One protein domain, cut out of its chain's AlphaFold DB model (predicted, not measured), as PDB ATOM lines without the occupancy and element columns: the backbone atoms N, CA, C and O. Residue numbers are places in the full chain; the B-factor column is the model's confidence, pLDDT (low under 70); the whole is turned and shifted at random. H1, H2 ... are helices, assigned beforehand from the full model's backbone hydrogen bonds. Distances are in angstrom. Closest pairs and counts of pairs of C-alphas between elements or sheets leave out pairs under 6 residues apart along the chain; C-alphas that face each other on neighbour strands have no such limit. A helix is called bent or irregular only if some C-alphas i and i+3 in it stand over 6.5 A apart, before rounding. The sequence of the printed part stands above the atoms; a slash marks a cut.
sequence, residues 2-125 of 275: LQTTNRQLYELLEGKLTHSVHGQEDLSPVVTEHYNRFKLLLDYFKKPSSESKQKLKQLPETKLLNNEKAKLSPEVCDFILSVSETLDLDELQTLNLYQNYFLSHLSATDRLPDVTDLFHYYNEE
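What this domain is: This is residues 2 to 125 of the 275 residues of the protein "Hypothetical protein" of Vannella sp. CB-2014 (UniProt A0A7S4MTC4). The longest helix, H2, kinked and with residues 38 to 43 sticking out, makes with H1 a loose arm beside a cluster of four helices. In that cluster H5 is nearest the middle, crossed by H4 and H6, while H3 packs near one end of H5. The 124 printed residues have six named helices, H1 to H6, and no named strand: all helix. The whole is compact, radius of gyration of the C-alphas 15.8 A, spanning 46 by 32 by 27 A.

How they stand to each other: H2, residues 28 to 44, has a kink of 39 degrees near residue 38 and is irregular: C-alphas 39 and 42 are 9.4 A apart. It is near H1, residues 6 to 13, with 8 pairs of C-alphas within 10 A. H1 only just touches H6, residues 115 to 125, with 3 pairs within 8 A, closest C-alphas Asn 6 and Glu 125, 5.5 A. H6 touches H5, residues 91 to 105, through 97 to 101 of H5 alone, about perpendicular at 89 degrees, closest C-alphas Tyr 98 and Leu 118, 7.0 A. H4, residues 74 to 87, touches H5 through 80 to 84 of H4 alone, about perpendicular at 80 degrees, closest C-alphas Ser 84 and Glu 91, 5.5 A. H3, residues 50 to 58, forms a helical hairpin with H4; they only just touch, with 3 pairs, closest C-alphas Lys 57 and Cys 77, 7.2 A. Every O i to N i+4 pair is within hydrogen-bond range in H1, H3, H4, H5 and H6; in H2, 8 of 13.

Where its parts are: H2 is 20.4 A long, H5 21.1 A and H4 19.9 A. C-alpha 6 is at (248.923, 246.153, 202.765) and C-alpha 125 at (244.878, 242.876, 204.512).

The domain as a whole: The printed part has no cut. Links H1 to H2 and H3 to H4 are long. pLDDT is under 70 at residues 2, 16 to 25, 60 to 71 and 106 to 110.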
ATOM      1  N   LEU A   2     243.996 258.712 199.791       56.97
ATOM      2  CA  LEU A   2     243.738 257.274 199.877       56.97
ATOM      3  C   LEU A   2     245.020 256.573 200.324       56.97
ATOM      4  O   LEU A   2     246.106 256.985 199.924       56.97
ATOM      5  N   GLN A   3     244.893 255.563 201.177       71.31
ATOM      6  CA  GLN A   3     246.038 254.920 201.808       71.31
ATOM      7  C   GLN A   3     246.445 253.670 201.020       71.31
ATOM      8  O   GLN A   3     245.590 252.852 200.694       71.31
ATOM      9  N   THR A   4     247.741 253.488 200.758       83.75
ATOM     10  CA  THR A   4     248.279 252.253 200.163       83.75
ATOM     11  C   THR A   4     247.853 251.034 200.987       83.75
ATOM     12  O   THR A   4     248.012 251.020 202.221       83.75
ATOM     13  N   THR A   5     247.290 250.031 200.308       90.19
ATOM     14  CA  THR A   5     246.844 248.766 200.919       90.19
ATOM     15  C   THR A   5     248.042 247.921 201.336       90.19
ATOM     16  O   THR A   5     249.131 248.043 200.770       90.19
ATOM     17  N   ASN A   6     247.857 247.043 202.318       93.81
ATOM     18  CA  ASN A   6     248.923 246.153 202.765       93.81
ATOM     19  C   ASN A   6     249.310 245.166 201.660       93.81
ATOM     20  O   ASN A   6     250.489 244.864 201.511       93.81
ATOM     21  N   ARG A   7     248.352 244.717 200.839       91.81
ATOM     22  CA  ARG A   7     248.653 243.904 199.658       91.81
ATOM     23  C   ARG A   7     249.563 244.618 198.662       91.81
ATOM     24  O   ARG A   7     250.568 244.046 198.254       91.81
ATOM     25  N   GLN A   8     249.231 245.852 198.278       89.19
ATOM     26  CA  GLN A   8     250.060 246.632 197.347       89.19
ATOM     27  C   GLN A   8     251.449 246.892 197.928       89.19
ATOM     28  O   GLN A   8     252.444 246.801 197.219       89.19
ATOM     29  N   LEU A   9     251.515 247.182 199.228       90.25
ATOM     30  CA  LEU A   9     252.772 247.366 199.940       90.25
ATOM     31  C   LEU A   9     253.626 246.096 199.919       90.25
ATOM     32  O   LEU A   9     254.813 246.168 199.623       90.25
ATOM     33  N   TYR A  10     253.024 244.935 200.168       91.88
ATOM     34  CA  TYR A  10     253.714 243.657 200.056       91.88
ATOM     35  C   TYR A  10     254.205 243.420 198.625       91.88
ATOM     36  O   TYR A  10     255.373 243.124 198.419       91.88
ATOM     37  N   GLU A  11     253.352 243.604 197.615       88.62
ATOM     38  CA  GLU A  11     253.741 243.435 196.210       88.62
ATOM     39  C   GLU A  11     254.879 244.386 195.795       88.62
ATOM     40  O   GLU A  11     255.726 243.990 194.993       88.62
ATOM     41  N   LEU A  12     254.944 245.593 196.368       86.25
ATOM     42  CA  LEU A  12     256.067 246.517 196.197       86.25
ATOM     43  C   LEU A  12     257.351 245.987 196.853       86.25
ATOM     44  O   LEU A  12     258.389 245.955 196.199       86.25
ATOM     45  N   LEU A  13     257.279 245.536 198.112       85.88
ATOM     46  CA  LEU A  13     258.422 244.962 198.842       85.88
ATOM     47  C   LEU A  13     258.963 243.684 198.177       85.88
ATOM     48  O   LEU A  13     260.154 243.402 198.250       85.88
ATOM     49  N   GLU A  14     258.101 242.928 197.496       84.62
ATOM     50  CA  GLU A  14     258.474 241.743 196.716       84.62
ATOM     51  C   GLU A  14     258.975 242.065 195.295       84.62
ATOM     52  O   GLU A  14     259.269 241.138 194.536       84.62
ATOM     53  N   GLY A  15     258.997 243.337 194.880       75.56
ATOM     54  CA  GLY A  15     259.387 243.738 193.522       75.56
ATOM     55  C   GLY A  15     258.428 243.262 192.418       75.56
ATOM     56  O   GLY A  15     258.832 243.111 191.266       75.56
ATOM     57  N   LYS A  16     257.158 242.987 192.750       67.69
ATOM     58  CA  LYS A  16     256.143 242.442 191.823       67.69
ATOM     59  C   LYS A  16     255.338 243.515 191.085       67.69
ATOM     60  O   LYS A  16     254.705 243.201 190.077       67.69
ATOM     61  N   LEU A  17     255.353 244.765 191.551       58.25
ATOM     62  CA  LEU A  17     254.697 245.881 190.865       58.25
ATOM     63  C   LEU A  17     255.611 246.445 189.766       58.25
ATOM     64  O   LEU A  17     256.561 247.174 190.017       58.25
ATOM     65  N   THR A  18     255.282 246.119 188.516       44.59
ATOM     66  CA  THR A  18     256.034 246.432 187.285       44.59
ATOM     67  C   THR A  18     256.033 247.905 186.856       44.59
ATOM     68  O   THR A  18     256.583 248.228 185.802       44.59
ATOM     69  N   HIS A  19     255.449 248.816 187.641       45.53
ATOM     70  CA  HIS A  19     255.548 250.257 187.372       45.53
ATOM     71  C   HIS A  19     256.842 250.893 187.896       45.53
ATOM     72  O   HIS A  19     257.163 251.997 187.460       45.53
ATOM     73  N   SER A  20     257.635 250.176 188.700       43.28
ATOM     74  CA  SER A  20     259.029 250.540 188.946       43.28
ATOM     75  C   SER A  20     259.870 250.080 187.754       43.28
ATOM     76  O   SER A  20     260.311 248.928 187.655       43.28
ATOM     77  N   VAL A  21     260.051 250.969 186.783       35.56
ATOM     78  CA  VAL A  21     261.049 250.785 185.732       35.56
ATOM     79  C   VAL A  21     262.409 250.721 186.434       35.56
ATOM     80  O   VAL A  21     262.964 251.748 186.793       35.56
ATOM     81  N   HIS A  22     262.915 249.492 186.591       38.22
ATOM     82  CA  HIS A  22     264.199 249.109 187.202       38.22
ATOM     83  C   HIS A  22     264.114 248.955 188.726       38.22
ATOM     84  O   HIS A  22     263.716 249.880 189.420       38.22
ATOM     85  N   GLY A  23     264.496 247.779 189.239       45.75
ATOM     86  CA  GLY A  23     264.532 247.415 190.664       45.75
ATOM     87  C   GLY A  23     265.535 248.226 191.495       45.75
ATOM     88  O   GLY A  23     266.472 247.670 192.049       45.75
ATOM     89  N   GLN A  24     265.350 249.545 191.528       51.62
ATOM     90  CA  GLN A  24     266.138 250.557 192.228       51.62
ATOM     91  C   GLN A  24     265.250 251.738 192.669       51.62
ATOM     92  O   GLN A  24     265.736 252.860 192.814       51.62
ATOM     93  N   GLU A  25     263.940 251.540 192.849       64.25
ATOM     94  CA  GLU A  25     263.143 252.562 193.530       64.25
ATOM     95  C   GLU A  25     263.526 252.573 195.008       64.25
ATOM     96  O   GLU A  25     263.498 251.545 195.687       64.25
ATOM     97  N   ASP A  26     263.929 253.746 195.491       72.19
ATOM     98  CA  ASP A  26     264.199 253.965 196.902       72.19
ATOM     99  C   ASP A  26     262.924 253.673 197.706       72.19
ATOM    100  O   ASP A  26     261.954 254.430 197.664       72.19
ATOM    101  N   LEU A  27     262.926 252.554 198.433       80.62
ATOM    102  CA  LEU A  27     261.807 252.130 199.272       80.62
ATOM    103  C   LEU A  27     261.711 252.946 200.573       80.62
ATOM    104  O   LEU A  27     260.714 252.820 201.287       80.62
ATOM    105  N   SER A  28     262.695 253.805 200.886       80.75
ATOM    106  CA  SER A  28     262.738 254.584 202.135       80.75
ATOM    107  C   SER A  28     261.459 255.373 202.417       80.75
ATOM    108  O   SER A  28     260.959 255.273 203.542       80.75
ATOM    109  N   PRO A  29     260.875 256.123 201.457       84.00
ATOM    110  CA  PRO A  29     259.669 256.902 201.719       84.00
ATOM    111  C   PRO A  29     258.485 256.007 202.088       84.00
ATOM    112  O   PRO A  29     257.792 256.278 203.067       84.00
ATOM    113  N   VAL A  30     258.301 254.905 201.356       85.62
ATOM    114  CA  VAL A  30     257.176 253.981 201.549       85.62
ATOM    115  C   VAL A  30     257.298 253.242 202.880       85.62
ATOM    116  O   VAL A  30     256.330 253.126 203.635       85.62
ATOM    117  N   VAL A  31     258.501 252.766 203.198       87.06
ATOM    118  CA  VAL A  31     258.757 252.040 204.441       87.06
ATOM    119  C   VAL A  31     258.624 252.970 205.652       87.06
ATOM    120  O   VAL A  31     257.999 252.594 206.645       87.06
ATOM    121  N   THR A  32     259.106 254.213 205.547       88.38
ATOM    122  CA  THR A  32     258.958 255.234 206.598       88.38
ATOM    123  C   THR A  32     257.493 255.600 206.824       88.38
ATOM    124  O   THR A  32     257.030 255.633 207.965       88.38
ATOM    125  N   GLU A  33     256.733 255.832 205.749       90.06
ATOM    126  CA  GLU A  33     255.308 256.176 205.824       90.06
ATOM    127  C   GLU A  33     254.494 255.083 206.530       90.06
ATOM    128  O   GLU A  33     253.539 255.357 207.266       90.06
ATOM    129  N   HIS A  34     254.862 253.820 206.320       92.50
ATOM    130  CA  HIS A  34     254.122 252.671 206.835       92.50
ATOM    131  C   HIS A  34     254.742 252.029 208.076       92.50
ATOM    132  O   HIS A  34     254.160 251.091 208.625       92.50
ATOM    133  N   TYR A  35     255.830 252.598 208.598       94.75
ATOM    134  CA  TYR A  35     256.567 252.080 209.749       94.75
ATOM    135  C   TYR A  35     255.673 251.747 210.947       94.75
ATOM    136  O   TYR A  35     255.769 250.674 211.542       94.75
ATOM    137  N   ASN A  36     254.734 252.638 211.278       95.19
ATOM    138  CA  ASN A  36     253.843 252.431 212.417       95.19
ATOM    139  C   ASN A  36     252.945 251.187 212.254       95.19
ATOM    140  O   ASN A  36     252.601 250.551 213.246       95.19
ATOM    141  N   ARG A  37     252.581 250.814 211.017       94.75
ATOM    142  CA  ARG A  37     251.843 249.571 210.739       94.75
ATOM    143  C   ARG A  37     252.718 248.358 211.051       94.75
ATOM    144  O   ARG A  37     252.278 247.460 211.762       94.75
ATOM    145  N   PHE A  38     253.967 248.369 210.582       96.62
ATOM    146  CA  PHE A  38     254.935 247.291 210.812       96.62
ATOM    147  C   PHE A  38     255.236 247.102 212.299       96.62
ATOM    148  O   PHE A  38     255.194 245.987 212.808       96.62
ATOM    149  N   LYS A  39     255.447 248.210 213.015       97.00
ATOM    150  CA  LYS A  39     255.701 248.222 214.457       97.00
ATOM    151  C   LYS A  39     254.563 247.603 215.269       97.00
ATOM    152  O   LYS A  39     254.822 246.948 216.277       97.00
ATOM    153  N   LEU A  40     253.312 247.868 214.890       97.19
ATOM    154  CA  LEU A  40     252.132 247.450 215.652       97.19
ATOM    155  C   LEU A  40     251.628 246.050 215.279       97.19
ATOM    156  O   LEU A  40     250.927 245.436 216.087       97.19
ATOM    157  N   LEU A  41     251.992 245.522 214.107       97.56
ATOM    158  CA  LEU A  41     251.488 244.241 213.602       97.56
ATOM    159  C   LEU A  41     249.950 244.204 213.664       97.56
ATOM    160  O   LEU A  41     249.291 245.126 213.184       97.56
ATOM    161  N   LEU A  42     249.350 243.184 214.283       96.81
ATOM    162  CA  LEU A  42     247.893 243.045 214.338       96.81
ATOM    163  C   LEU A  42     247.213 244.113 215.209       96.81
ATOM    164  O   LEU A  42     246.054 244.434 214.944       96.81
ATOM    165  N   ASP A  43     247.927 244.733 216.157       96.56
ATOM    166  CA  ASP A  43     247.407 245.845 216.976       96.56
ATOM    167  C   ASP A  43     247.187 247.125 216.157       96.56
ATOM    168  O   ASP A  43     246.557 248.075 216.628       96.56
ATOM    169  N   TYR A  44     247.696 247.176 214.919       96.94
ATOM    170  CA  TYR A  44     247.358 248.246 213.987       96.94
ATOM    171  C   TYR A  44     245.851 248.282 213.696       96.94
ATOM    172  O   TYR A  44     245.297 249.363 213.489       96.94
ATOM    173  N   PHE A  45     245.186 247.123 213.696       96.12
ATOM    174  CA  PHE A  45     243.744 246.997 213.504       96.12
ATOM    175  C   PHE A  45     243.034 247.151 214.848       96.12
ATOM    176  O   PHE A  45     242.890 246.201 215.617       96.12
ATOM    177  N   LYS A  46     242.621 248.380 215.142       96.75
ATOM    178  CA  LYS A  46     242.017 248.761 216.415       96.75
ATOM    179  C   LYS A  46     240.583 248.261 216.497       96.75
ATOM    180  O   LYS A  46     239.905 248.127 215.485       96.75
ATOM    181  N   LYS A  47     240.117 248.062 217.725       95.69
ATOM    182  CA  LYS A  47     238.713 247.763 218.015       95.69
ATOM    183  C   LYS A  47     237.818 248.998 217.826       95.69
ATOM    184  O   LYS A  47     238.337 250.117 217.901       95.69
ATOM    185  N   PRO A  48     236.497 248.814 217.647       96.69
ATOM    186  CA  PRO A  48     235.527 249.904 217.592       96.69
ATOM    187  C   PRO A  48     235.644 250.844 218.793       96.69
ATOM    188  O   PRO A  48     235.892 250.407 219.923       96.69
ATOM    189  N   SER A  49     235.451 252.144 218.565       97.19
ATOM    190  CA  SER A  49     235.549 253.144 219.629       97.19
ATOM    191  C   SER A  49     234.468 254.213 219.524       97.19
ATOM    192  O   SER A  49     234.084 254.664 218.444       97.19
ATOM    193  N   SER A  50     233.990 254.697 220.676       95.88
ATOM    194  CA  SER A  50     232.998 255.777 220.708       95.88
ATOM    195  C   SER A  50     233.502 257.049 220.024       95.88
ATOM    196  O   SER A  50     232.709 257.778 219.432       95.88
ATOM    197  N   GLU A  51     234.810 257.307 220.092       95.75
ATOM    198  CA  GLU A  51     235.451 258.446 219.438       95.75
ATOM    199  C   GLU A  51     235.400 258.316 217.910       95.75
ATOM    200  O   GLU A  51     234.909 259.224 217.239       95.75
ATOM    201  N   SER A  52     235.840 257.185 217.353       94.69
ATOM    202  CA  SER A  52     235.813 256.941 215.906       94.69
ATOM    203  C   SER A  52     234.394 256.899 215.358       94.69
ATOM    204  O   SER A  52     234.121 257.507 214.324       94.69
ATOM    205  N   LYS A  53     233.454 256.307 216.100       94.31
ATOM    206  CA  LYS A  53     232.022 256.333 215.778       94.31
ATOM    207  C   LYS A  53     231.457 257.747 215.697       94.31
ATOM    208  O   LYS A  53     230.682 258.054 214.790       94.31
ATOM    209  N   GLN A  54     231.811 258.616 216.645       92.75
ATOM    210  CA  GLN A  54     231.388 260.019 216.624       92.75
ATOM    211  C   GLN A  54     232.035 260.772 215.462       92.75
ATOM    212  O   GLN A  54     231.328 261.478 214.744       92.75
ATOM    213  N   LYS A  55     233.338 260.572 215.232       91.62
ATOM    214  CA  LYS A  55     234.056 261.173 214.104       91.62
ATOM    215  C   LYS A  55     233.444 260.764 212.770       91.62
ATOM    216  O   LYS A  55     233.150 261.653 211.985       91.62
ATOM    217  N   LEU A  56     233.163 259.477 212.550       89.69
ATOM    218  CA  LEU A  56     232.518 258.970 211.331       89.69
ATOM    219  C   LEU A  56     231.197 259.702 211.049       89.69
ATOM    220  O   LEU A  56     230.970 260.168 209.937       89.69
ATOM    221  N   LYS A  57     230.352 259.874 212.074       87.44
ATOM    222  CA  LYS A  57     229.065 260.585 211.956       87.44
ATOM    223  C   LYS A  57     229.209 262.088 211.710       87.44
ATOM    224  O   LYS A  57     228.289 262.707 211.180       87.44
ATOM    225  N   GLN A  58     230.322 262.672 212.143       85.94
ATOM    226  CA  GLN A  58     230.629 264.096 212.020       85.94
ATOM    227  C   GLN A  58     231.520 264.411 210.814       85.94
ATOM    228  O   GLN A  58     231.827 265.585 210.604       85.94
ATOM    229  N   LEU A  59     231.948 263.402 210.041       78.88
ATOM    230  CA  LEU A  59     232.816 263.622 208.895       78.88
ATOM    231  C   LEU A  59     232.135 264.621 207.943       78.88
ATOM    232  O   LEU A  59     231.007 264.374 207.495       78.88
ATOM    233  N   PRO A  60     232.785 265.765 207.649       64.69
ATOM    234  CA  PRO A  60     232.312 266.678 206.616       64.69
ATOM    235  C   PRO A  60     232.342 265.959 205.266       64.69
ATOM    236  O   PRO A  60     232.868 264.856 205.180       64.69
ATOM    237  N   GLU A  61     231.794 266.569 204.213       58.59
ATOM    238  CA  GLU A  61     231.811 266.027 202.846       58.59
ATOM    239  C   GLU A  61     233.207 265.523 202.445       58.59
ATOM    240  O   GLU A  61     234.076 266.271 201.995       58.59
ATOM    241  N   THR A  62     233.450 264.235 202.662       54.19
ATOM    242  CA  THR A  62     234.671 263.553 202.269       54.19
ATOM    243  C   THR A  62     234.503 263.188 200.816       54.19
ATOM    244  O   THR A  62     233.463 262.649 200.462       54.19
ATOM    245  N   LYS A  63     235.521 263.438 199.985       50.41
ATOM    246  CA  LYS A  63     235.604 262.876 198.632       50.41
ATOM    247  C   LYS A  63     235.264 261.385 198.691       50.41
ATOM    248  O   LYS A  63     236.104 260.575 199.080       50.41
ATOM    249  N   LEU A  64     234.032 261.039 198.360       52.34
ATOM    250  CA  LEU A  64     233.668 259.678 198.030       52.34
ATOM    251  C   LEU A  64     234.016 259.504 196.562       52.34
ATOM    252  O   LEU A  64     234.099 260.488 195.824       52.34
ATOM    253  N   LEU A  65     234.358 258.265 196.216       51.44
ATOM    254  CA  LEU A  65     234.738 257.799 194.888       51.44
ATOM    255  C   LEU A  65     234.292 258.754 193.760       51.44
ATOM    256  O   LEU A  65     233.096 258.982 193.611       51.44
ATOM    257  N   ASN A  66     235.262 259.256 192.979       47.34
ATOM    258  CA  ASN A  66     235.134 260.122 191.781       47.34
ATOM    259  C   ASN A  66     235.514 261.608 191.917       47.34
ATOM    260  O   ASN A  66     235.158 262.408 191.061       47.34
ATOM    261  N   ASN A  67     236.313 262.001 192.917       44.59
ATOM    262  CA  ASN A  67     236.775 263.393 193.096       44.59
ATOM    263  C   ASN A  67     235.666 264.432 193.351       44.59
ATOM    264  O   ASN A  67     235.980 265.614 193.514       44.59
ATOM    265  N   GLU A  68     234.412 264.013 193.482       48.53
ATOM    266  CA  GLU A  68     233.311 264.887 193.858       48.53
ATOM    267  C   GLU A  68     233.208 264.958 195.386       48.53
ATOM    268  O   GLU A  68     233.273 263.957 196.104       48.53
ATOM    269  N   LYS A  69     233.122 266.180 195.914       50.16
ATOM    270  CA  LYS A  69     232.848 266.399 197.335       50.16
ATOM    271  C   LYS A  69     231.391 266.009 197.567       50.16
ATOM    272  O   LYS A  69     230.498 266.742 197.161       50.16
ATOM    273  N   ALA A  70     231.165 264.855 198.177       53.88
ATOM    274  CA  ALA A  70     229.835 264.399 198.549       53.88
ATOM    275  C   ALA A  70     229.829 264.010 200.026       53.88
ATOM    276  O   ALA A  70     230.782 263.439 200.550       53.88
ATOM    277  N   LYS A  71     228.746 264.333 200.728       59.91
ATOM    278  CA  LYS A  71     228.530 263.848 202.090       59.91
ATOM    279  C   LYS A  71     228.433 262.322 202.070       59.91
ATOM    280  O   LYS A  71     227.791 261.773 201.177       59.91
ATOM    281  N   LEU A  72     229.014 261.647 203.068       72.38
ATOM    282  CA  LEU A  72     228.731 260.230 203.303       72.38
ATOM    283  C   LEU A  72     227.217 260.067 203.437       72.38
ATOM    284  O   LEU A  72     226.601 260.695 204.305       72.38
ATOM    285  N   SER A  73     226.606 259.296 202.534       79.81
ATOM    286  CA  SER A  73     225.169 259.061 202.613       79.81
ATOM    287  C   SER A  73     224.859 258.350 203.939       79.81
ATOM    288  O   SER A  73     225.691 257.578 204.430       79.81
ATOM    289  N   PRO A  74     223.687 258.597 204.553       85.62
ATOM    290  CA  PRO A  74     223.286 257.884 205.766       85.62
ATOM    291  C   PRO A  74     223.361 256.362 205.598       85.62
ATOM    292  O   PRO A  74     223.850 255.676 206.484       85.62
ATOM    293  N   GLU A  75     222.983 255.865 204.417       86.62
ATOM    294  CA  GLU A  75     223.050 254.449 204.051       86.62
ATOM    295  C   GLU A  75     224.481 253.888 204.101       86.62
ATOM    296  O   GLU A  75     224.712 252.848 204.713       86.62
ATOM    297  N   VAL A  76     225.466 254.598 203.533       86.38
ATOM    298  CA  VAL A  76     226.879 254.189 203.614       86.38
ATOM    299  C   VAL A  76     227.375 254.263 205.059       86.38
ATOM    300  O   VAL A  76     228.103 253.383 205.498       86.38
ATOM    301  N   CYS A  77     226.982 255.286 205.824       90.06
ATOM    302  CA  CYS A  77     227.375 255.412 207.229       90.06
ATOM    303  C   CYS A  77     226.883 254.222 208.067       90.06
ATOM    304  O   CYS A  77     227.674 253.598 208.776       90.06
ATOM    305  N   ASP A  78     225.603 253.868 207.941       91.94
ATOM    306  CA  ASP A  78     225.008 252.730 208.644       91.94
ATOM    307  C   ASP A  78     225.640 251.404 208.195       91.94
ATOM    308  O   ASP A  78     225.910 250.532 209.023       91.94
ATOM    309  N   PHE A  79     225.968 251.280 206.905       92.31
ATOM    310  CA  PHE A  79     226.711 250.140 206.379       92.31
ATOM    311  C   PHE A  79     228.111 250.016 206.999       92.31
ATOM    312  O   PHE A  79     228.456 248.948 207.501       92.31
ATOM    313  N   ILE A  80     228.900 251.098 207.046       93.88
ATOM    314  CA  ILE A  80     230.226 251.100 207.687       93.88
ATOM    315  C   ILE A  80     230.126 250.709 209.164       93.88
ATOM    316  O   ILE A  80     230.954 249.935 209.642       93.88
ATOM    317  N   LEU A  81     229.114 251.198 209.887       94.69
ATOM    318  CA  LEU A  81     228.898 250.833 211.290       94.69
ATOM    319  C   LEU A  81     228.575 249.340 211.456       94.69
ATOM    320  O   LEU A  81     229.107 248.706 212.364       94.69
ATOM    321  N   SER A  82     227.754 248.776 210.567       93.88
ATOM    322  CA  SER A  82     227.425 247.344 210.552       93.88
ATOM    323  C   SER A  82     228.649 246.468 210.247       93.88
ATOM    324  O   SER A  82     228.908 245.467 210.922       93.88
ATOM    325  N   VAL A  83     229.462 246.873 209.266       94.62
ATOM    326  CA  VAL A  83     230.711 246.174 208.928       94.62
ATOM    327  C   VAL A  83     231.711 246.275 210.082       94.62
ATOM    328  O   VAL A  83     232.304 245.269 210.451       94.62
ATOM    329  N   SER A  84     231.857 247.449 210.701       96.12
ATOM    330  CA  SER A  84     232.741 247.675 211.854       96.12
ATOM    331  C   SER A  84     232.409 246.736 213.018       96.12
ATOM    332  O   SER A  84     233.308 246.097 213.566       96.12
ATOM    333  N   GLU A  85     231.121 246.569 213.332       94.00
ATOM    334  CA  GLU A  85     230.647 245.618 214.345       94.00
ATOM    335  C   GLU A  85     230.943 244.159 213.954       94.00
ATOM    336  O   GLU A  85     231.409 243.371 214.779       94.00
ATOM    337  N   THR A  86     230.741 243.806 212.683       92.50
ATOM    338  CA  THR A  86     231.010 242.451 212.170       92.50
ATOM    339  C   THR A  86     232.499 242.097 212.235       92.50
ATOM    340  O   THR A  86     232.854 240.977 212.610       92.50
ATOM    341  N   LEU A  87     233.374 243.038 211.870       93.50
ATOM    342  CA  LEU A  87     234.827 242.845 211.820       93.50
ATOM    343  C   LEU A  87     235.518 243.009 213.180       93.50
ATOM    344  O   LEU A  87     236.685 242.637 213.288       93.50
ATOM    345  N   ASP A  88     234.832 243.564 214.186       94.31
ATOM    346  CA  ASP A  88     235.456 244.103 215.407       94.31
ATOM    347  C   ASP A  88     236.611 245.070 215.064       94.31
ATOM    348  O   ASP A  88     237.694 245.020 215.648       94.31
ATOM    349  N   LEU A  89     236.375 245.950 214.080       96.56
ATOM    350  CA  LEU A  89     237.345 246.917 213.552       96.56
ATOM    351  C   LEU A  89     236.856 248.349 213.771       96.56
ATOM    352  O   LEU A  89     235.688 248.650 213.550       96.56
ATOM    353  N   ASP A  90     237.768 249.249 214.130       97.75
ATOM    354  CA  ASP A  90     237.530 250.685 214.267       97.75
ATOM    355  C   ASP A  90     236.750 251.275 213.083       97.75
ATOM    356  O   ASP A  90     236.999 250.959 211.915       97.75
ATOM    357  N   GLU A  91     235.799 252.155 213.382       96.19
ATOM    358  CA  GLU A  91     234.866 252.710 212.404       96.19
ATOM    359  C   GLU A  91     235.579 253.482 211.278       96.19
ATOM    360  O   GLU A  91     235.172 253.409 210.116       96.19
ATOM    361  N   LEU A  92     236.668 254.195 211.589       93.88
ATOM    362  CA  LEU A  92     237.435 254.943 210.590       93.88
ATOM    363  C   LEU A  92     238.358 254.025 209.785       93.88
ATOM    364  O   LEU A  92     238.543 254.242 208.586       93.88
ATOM    365  N   GLN A  93     238.909 252.978 210.406       95.00
ATOM    366  CA  GLN A  93     239.648 251.948 209.669       95.00
ATOM    367  C   GLN A  93     238.730 251.143 208.749       95.00
ATOM    368  O   GLN A  93     239.130 250.803 207.639       95.00
ATOM    369  N   THR A  94     237.484 250.916 209.160       95.44
ATOM    370  CA  THR A  94     236.457 250.271 208.337       95.44
ATOM    371  C   THR A  94     236.077 251.142 207.138       95.44
ATOM    372  O   THR A  94     235.963 250.633 206.025       95.44
ATOM    373  N   LEU A  95     235.954 252.464 207.319       92.00
ATOM    374  CA  LEU A  95     235.760 253.398 206.204       92.00
ATOM    375  C   LEU A  95     236.926 253.354 205.202       92.00
ATOM    376  O   LEU A  95     236.698 253.341 203.995       92.00
ATOM    377  N   ASN A  96     238.167 253.319 205.687       90.69
ATOM    378  CA  ASN A  96     239.352 253.230 204.831       90.69
ATOM    379  C   ASN A  96     239.394 251.894 204.067       90.69
ATOM    380  O   ASN A  96     239.553 251.881 202.849       90.69
ATOM    381  N   LEU A  97     239.132 250.781 204.761       91.94
ATOM    382  CA  LEU A  97     239.002 249.455 204.158       91.94
ATOM    383  C   LEU A  97     237.956 249.448 203.036       91.94
ATOM    384  O   LEU A  97     238.234 248.965 201.942       91.94
ATOM    385  N   TYR A  98     236.777 250.018 203.296       89.81
ATOM    386  CA  TYR A  98     235.718 250.182 202.306       89.81
ATOM    387  C   TYR A  98     236.212 250.964 201.085       89.81
ATOM    388  O   TYR A  98     236.081 250.498 199.957       89.81
ATOM    389  N   GLN A  99     236.831 252.129 201.292       86.12
ATOM    390  CA  GLN A  99     237.336 252.961 200.197       86.12
ATOM    391  C   GLN A  99     238.378 252.223 199.344       86.12
ATOM    392  O   GLN A  99     238.315 252.283 198.115       86.12
ATOM    393  N   ASN A 100     239.290 251.487 199.980       86.81
ATOM    394  CA  ASN A 100     240.315 250.712 199.286       86.81
ATOM    395  C   ASN A 100     239.722 249.528 198.520       86.81
ATOM    396  O   ASN A 100     240.077 249.321 197.360       86.81
ATOM    397  N   TYR A 101     238.771 248.806 199.121       87.31
ATOM    398  CA  TYR A 101     238.070 247.702 198.466       87.31
ATOM    399  C   TYR A 101     237.449 248.149 197.139       87.31
ATOM    400  O   TYR A 101     237.668 247.517 196.105       87.31
ATOM    401  N   PHE A 102     236.736 249.277 197.154       80.06
ATOM    402  CA  PHE A 102     236.098 249.843 195.967       80.06
ATOM    403  C   PHE A 102     237.089 250.192 194.850       80.06
ATOM    404  O   PHE A 102     236.807 249.951 193.676       80.06
ATOM    405  N   LEU A 103     238.256 250.741 195.199       75.56
ATOM    406  CA  LEU A 103     239.292 251.081 194.221       75.56
ATOM    407  C   LEU A 103     239.947 249.840 193.623       75.56
ATOM    408  O   LEU A 103     240.182 249.801 192.419       75.56
ATOM    409  N   SER A 104     240.224 248.825 194.446       74.06
ATOM    410  CA  SER A 104     240.830 247.574 193.981       74.06
ATOM    411  C   SER A 104     239.892 246.758 193.092       74.06
ATOM    412  O   SER A 104     240.370 246.039 192.218       74.06
ATOM    413  N   HIS A 105     238.576 246.872 193.288       73.94
ATOM    414  CA  HIS A 105     237.595 246.054 192.571       73.94
ATOM    415  C   HIS A 105     236.908 246.778 191.406       73.94
ATOM    416  O   HIS A 105     236.129 246.132 190.710       73.94
ATOM    417  N   LEU A 106     237.215 248.068 191.158       59.50
ATOM    418  CA  LEU A 106     236.748 248.901 190.026       59.50
ATOM    419  C   LEU A 106     235.296 248.629 189.584       59.50
ATOM    420  O   LEU A 106     234.951 248.751 188.405       59.50
ATOM    421  N   SER A 107     234.413 248.252 190.508       51.47
ATOM    422  CA  SER A 107     233.025 248.001 190.168       51.47
ATOM    423  C   SER A 107     232.347 249.358 190.110       51.47
ATOM    424  O   SER A 107     232.014 249.946 191.138       51.47
ATOM    425  N   ALA A 108     232.166 249.862 188.890       47.16
ATOM    426  CA  ALA A 108     231.336 251.016 188.559       47.16
ATOM    427  C   ALA A 108     229.845 250.711 188.815       47.16
ATOM    428  O   ALA A 108     229.004 250.803 187.924       47.16
ATOM    429  N   THR A 109     229.525 250.252 190.019       54.97
ATOM    430  CA  THR A 109     228.180 249.895 190.439       54.97
ATOM    431  C   THR A 109     227.808 250.772 191.617       54.97
ATOM    432  O   THR A 109     228.515 250.772 192.620       54.97
ATOM    433  N   ASP A 110     226.660 251.442 191.537       61.03
ATOM    434  CA  ASP A 110     226.091 252.265 192.619       61.03
ATOM    435  C   ASP A 110     225.628 251.440 193.841       61.03
ATOM    436  O   ASP A 110     224.788 251.879 194.623       61.03
ATOM    437  N   ARG A 111     226.105 250.199 193.988       73.31
ATOM    438  CA  ARG A 111     225.671 249.258 195.022       73.31
ATOM    439  C   ARG A 111     226.746 249.104 196.083       73.31
ATOM    440  O   ARG A 111     227.928 248.990 195.767       73.31
ATOM    441  N   LEU A 112     226.300 249.049 197.334       81.00
ATOM    442  CA  LEU A 112     227.142 248.643 198.452       81.00
ATOM    443  C   LEU A 112     227.655 247.208 198.235       81.00
ATOM    444  O   LEU A 112     226.916 246.378 197.693       81.00
ATOM    445  N   PRO A 113     228.898 246.908 198.645       85.19
ATOM    446  CA  PRO A 113     229.466 245.576 198.537       85.19
ATOM    447  C   PRO A 113     228.811 244.645 199.560       85.19
ATOM    448  O   PRO A 113     228.218 245.103 200.542       85.19
ATOM    449  N   ASP A 114     228.942 243.333 199.364       88.12
ATOM    450  CA  ASP A 114     228.537 242.383 200.396       88.12
ATOM    451  C   ASP A 114     229.456 242.544 201.620       88.12
ATOM    452  O   ASP A 114     230.674 242.720 201.502       88.12
ATOM    453  N   VAL A 115     228.884 242.459 202.823       90.06
ATOM    454  CA  VAL A 115     229.650 242.449 204.078       90.06
ATOM    455  C   VAL A 115     230.679 241.314 204.070       90.06
ATOM    456  O   VAL A 115     231.773 241.466 204.608       90.06
ATOM    457  N   THR A 116     230.355 240.186 203.437       89.75
ATOM    458  CA  THR A 116     231.238 239.025 203.283       89.75
ATOM    459  C   THR A 116     232.458 239.339 202.421       89.75
ATOM    460  O   THR A 116     233.549 238.863 202.735       89.75
ATOM    461  N   ASP A 117     232.316 240.175 201.391       90.19
ATOM    462  CA  ASP A 117     233.437 240.563 200.532       90.19
ATOM    463  C   ASP A 117     234.418 241.459 201.294       90.19
ATOM    464  O   ASP A 117     235.627 241.216 201.296       90.19
ATOM    465  N   LEU A 118     233.896 242.444 202.035       91.88
ATOM    466  CA  LEU A 118     234.715 243.272 202.923       91.88
ATOM    467  C   LEU A 118     235.334 242.458 204.058       91.88
ATOM    468  O   LEU A 118     236.472 242.722 204.446       91.88
ATOM    469  N   PHE A 119     234.623 241.448 204.562       93.38
ATOM    470  CA  PHE A 119     235.168 240.497 205.521       93.38
ATOM    471  C   PHE A 119     236.369 239.771 204.923       93.38
ATOM    472  O   PHE A 119     237.438 239.779 205.528       93.38
ATOM    473  N   HIS A 120     236.242 239.192 203.729       92.75
ATOM    474  CA  HIS A 120     237.358 238.525 203.060       92.75
ATOM    475  C   HIS A 120     238.549 239.471 202.872       92.75
ATOM    476  O   HIS A 120     239.655 239.171 203.322       92.75
ATOM    477  N   TYR A 121     238.294 240.648 202.302       94.00
ATOM    478  CA  TYR A 121     239.311 241.657 202.031       94.00
ATOM    479  C   TYR A 121     240.044 242.117 203.301       94.00
ATOM    480  O   TYR A 121     241.269 242.197 203.322       94.00
ATOM    481  N   TYR A 122     239.321 242.328 204.405       95.56
ATOM    482  CA  TYR A 122     239.921 242.632 205.705       95.56
ATOM    483  C   TYR A 122     240.856 241.524 206.198       95.56
ATOM    484  O   TYR A 122     241.957 241.801 206.673       95.56
ATOM    485  N   ASN A 123     240.425 240.264 206.098       94.38
ATOM    486  CA  ASN A 123     241.233 239.128 206.536       94.38
ATOM    487  C   ASN A 123     242.517 239.002 205.693       94.38
ATOM    488  O   ASN A 123     243.568 238.695 206.253       94.38
ATOM    489  N   GLU A 124     242.460 239.292 204.391       94.44
ATOM    490  CA  GLU A 124     243.648 239.356 203.531       94.44
ATOM    491  C   GLU A 124     244.587 240.498 203.930       94.44
ATOM    492  O   GLU A 124     245.780 240.266 204.114       94.44
ATOM    493  N   GLU A 125     244.067 241.711 204.133       95.56
ATOM    494  CA  GLU A 125     244.878 242.876 204.512       95.56
ATOM    495  C   GLU A 125     245.629 242.668 205.835       95.56
ATOM    496  O   GLU A 125     246.749 243.162 205.999       95.56
TER     497      GLU A 125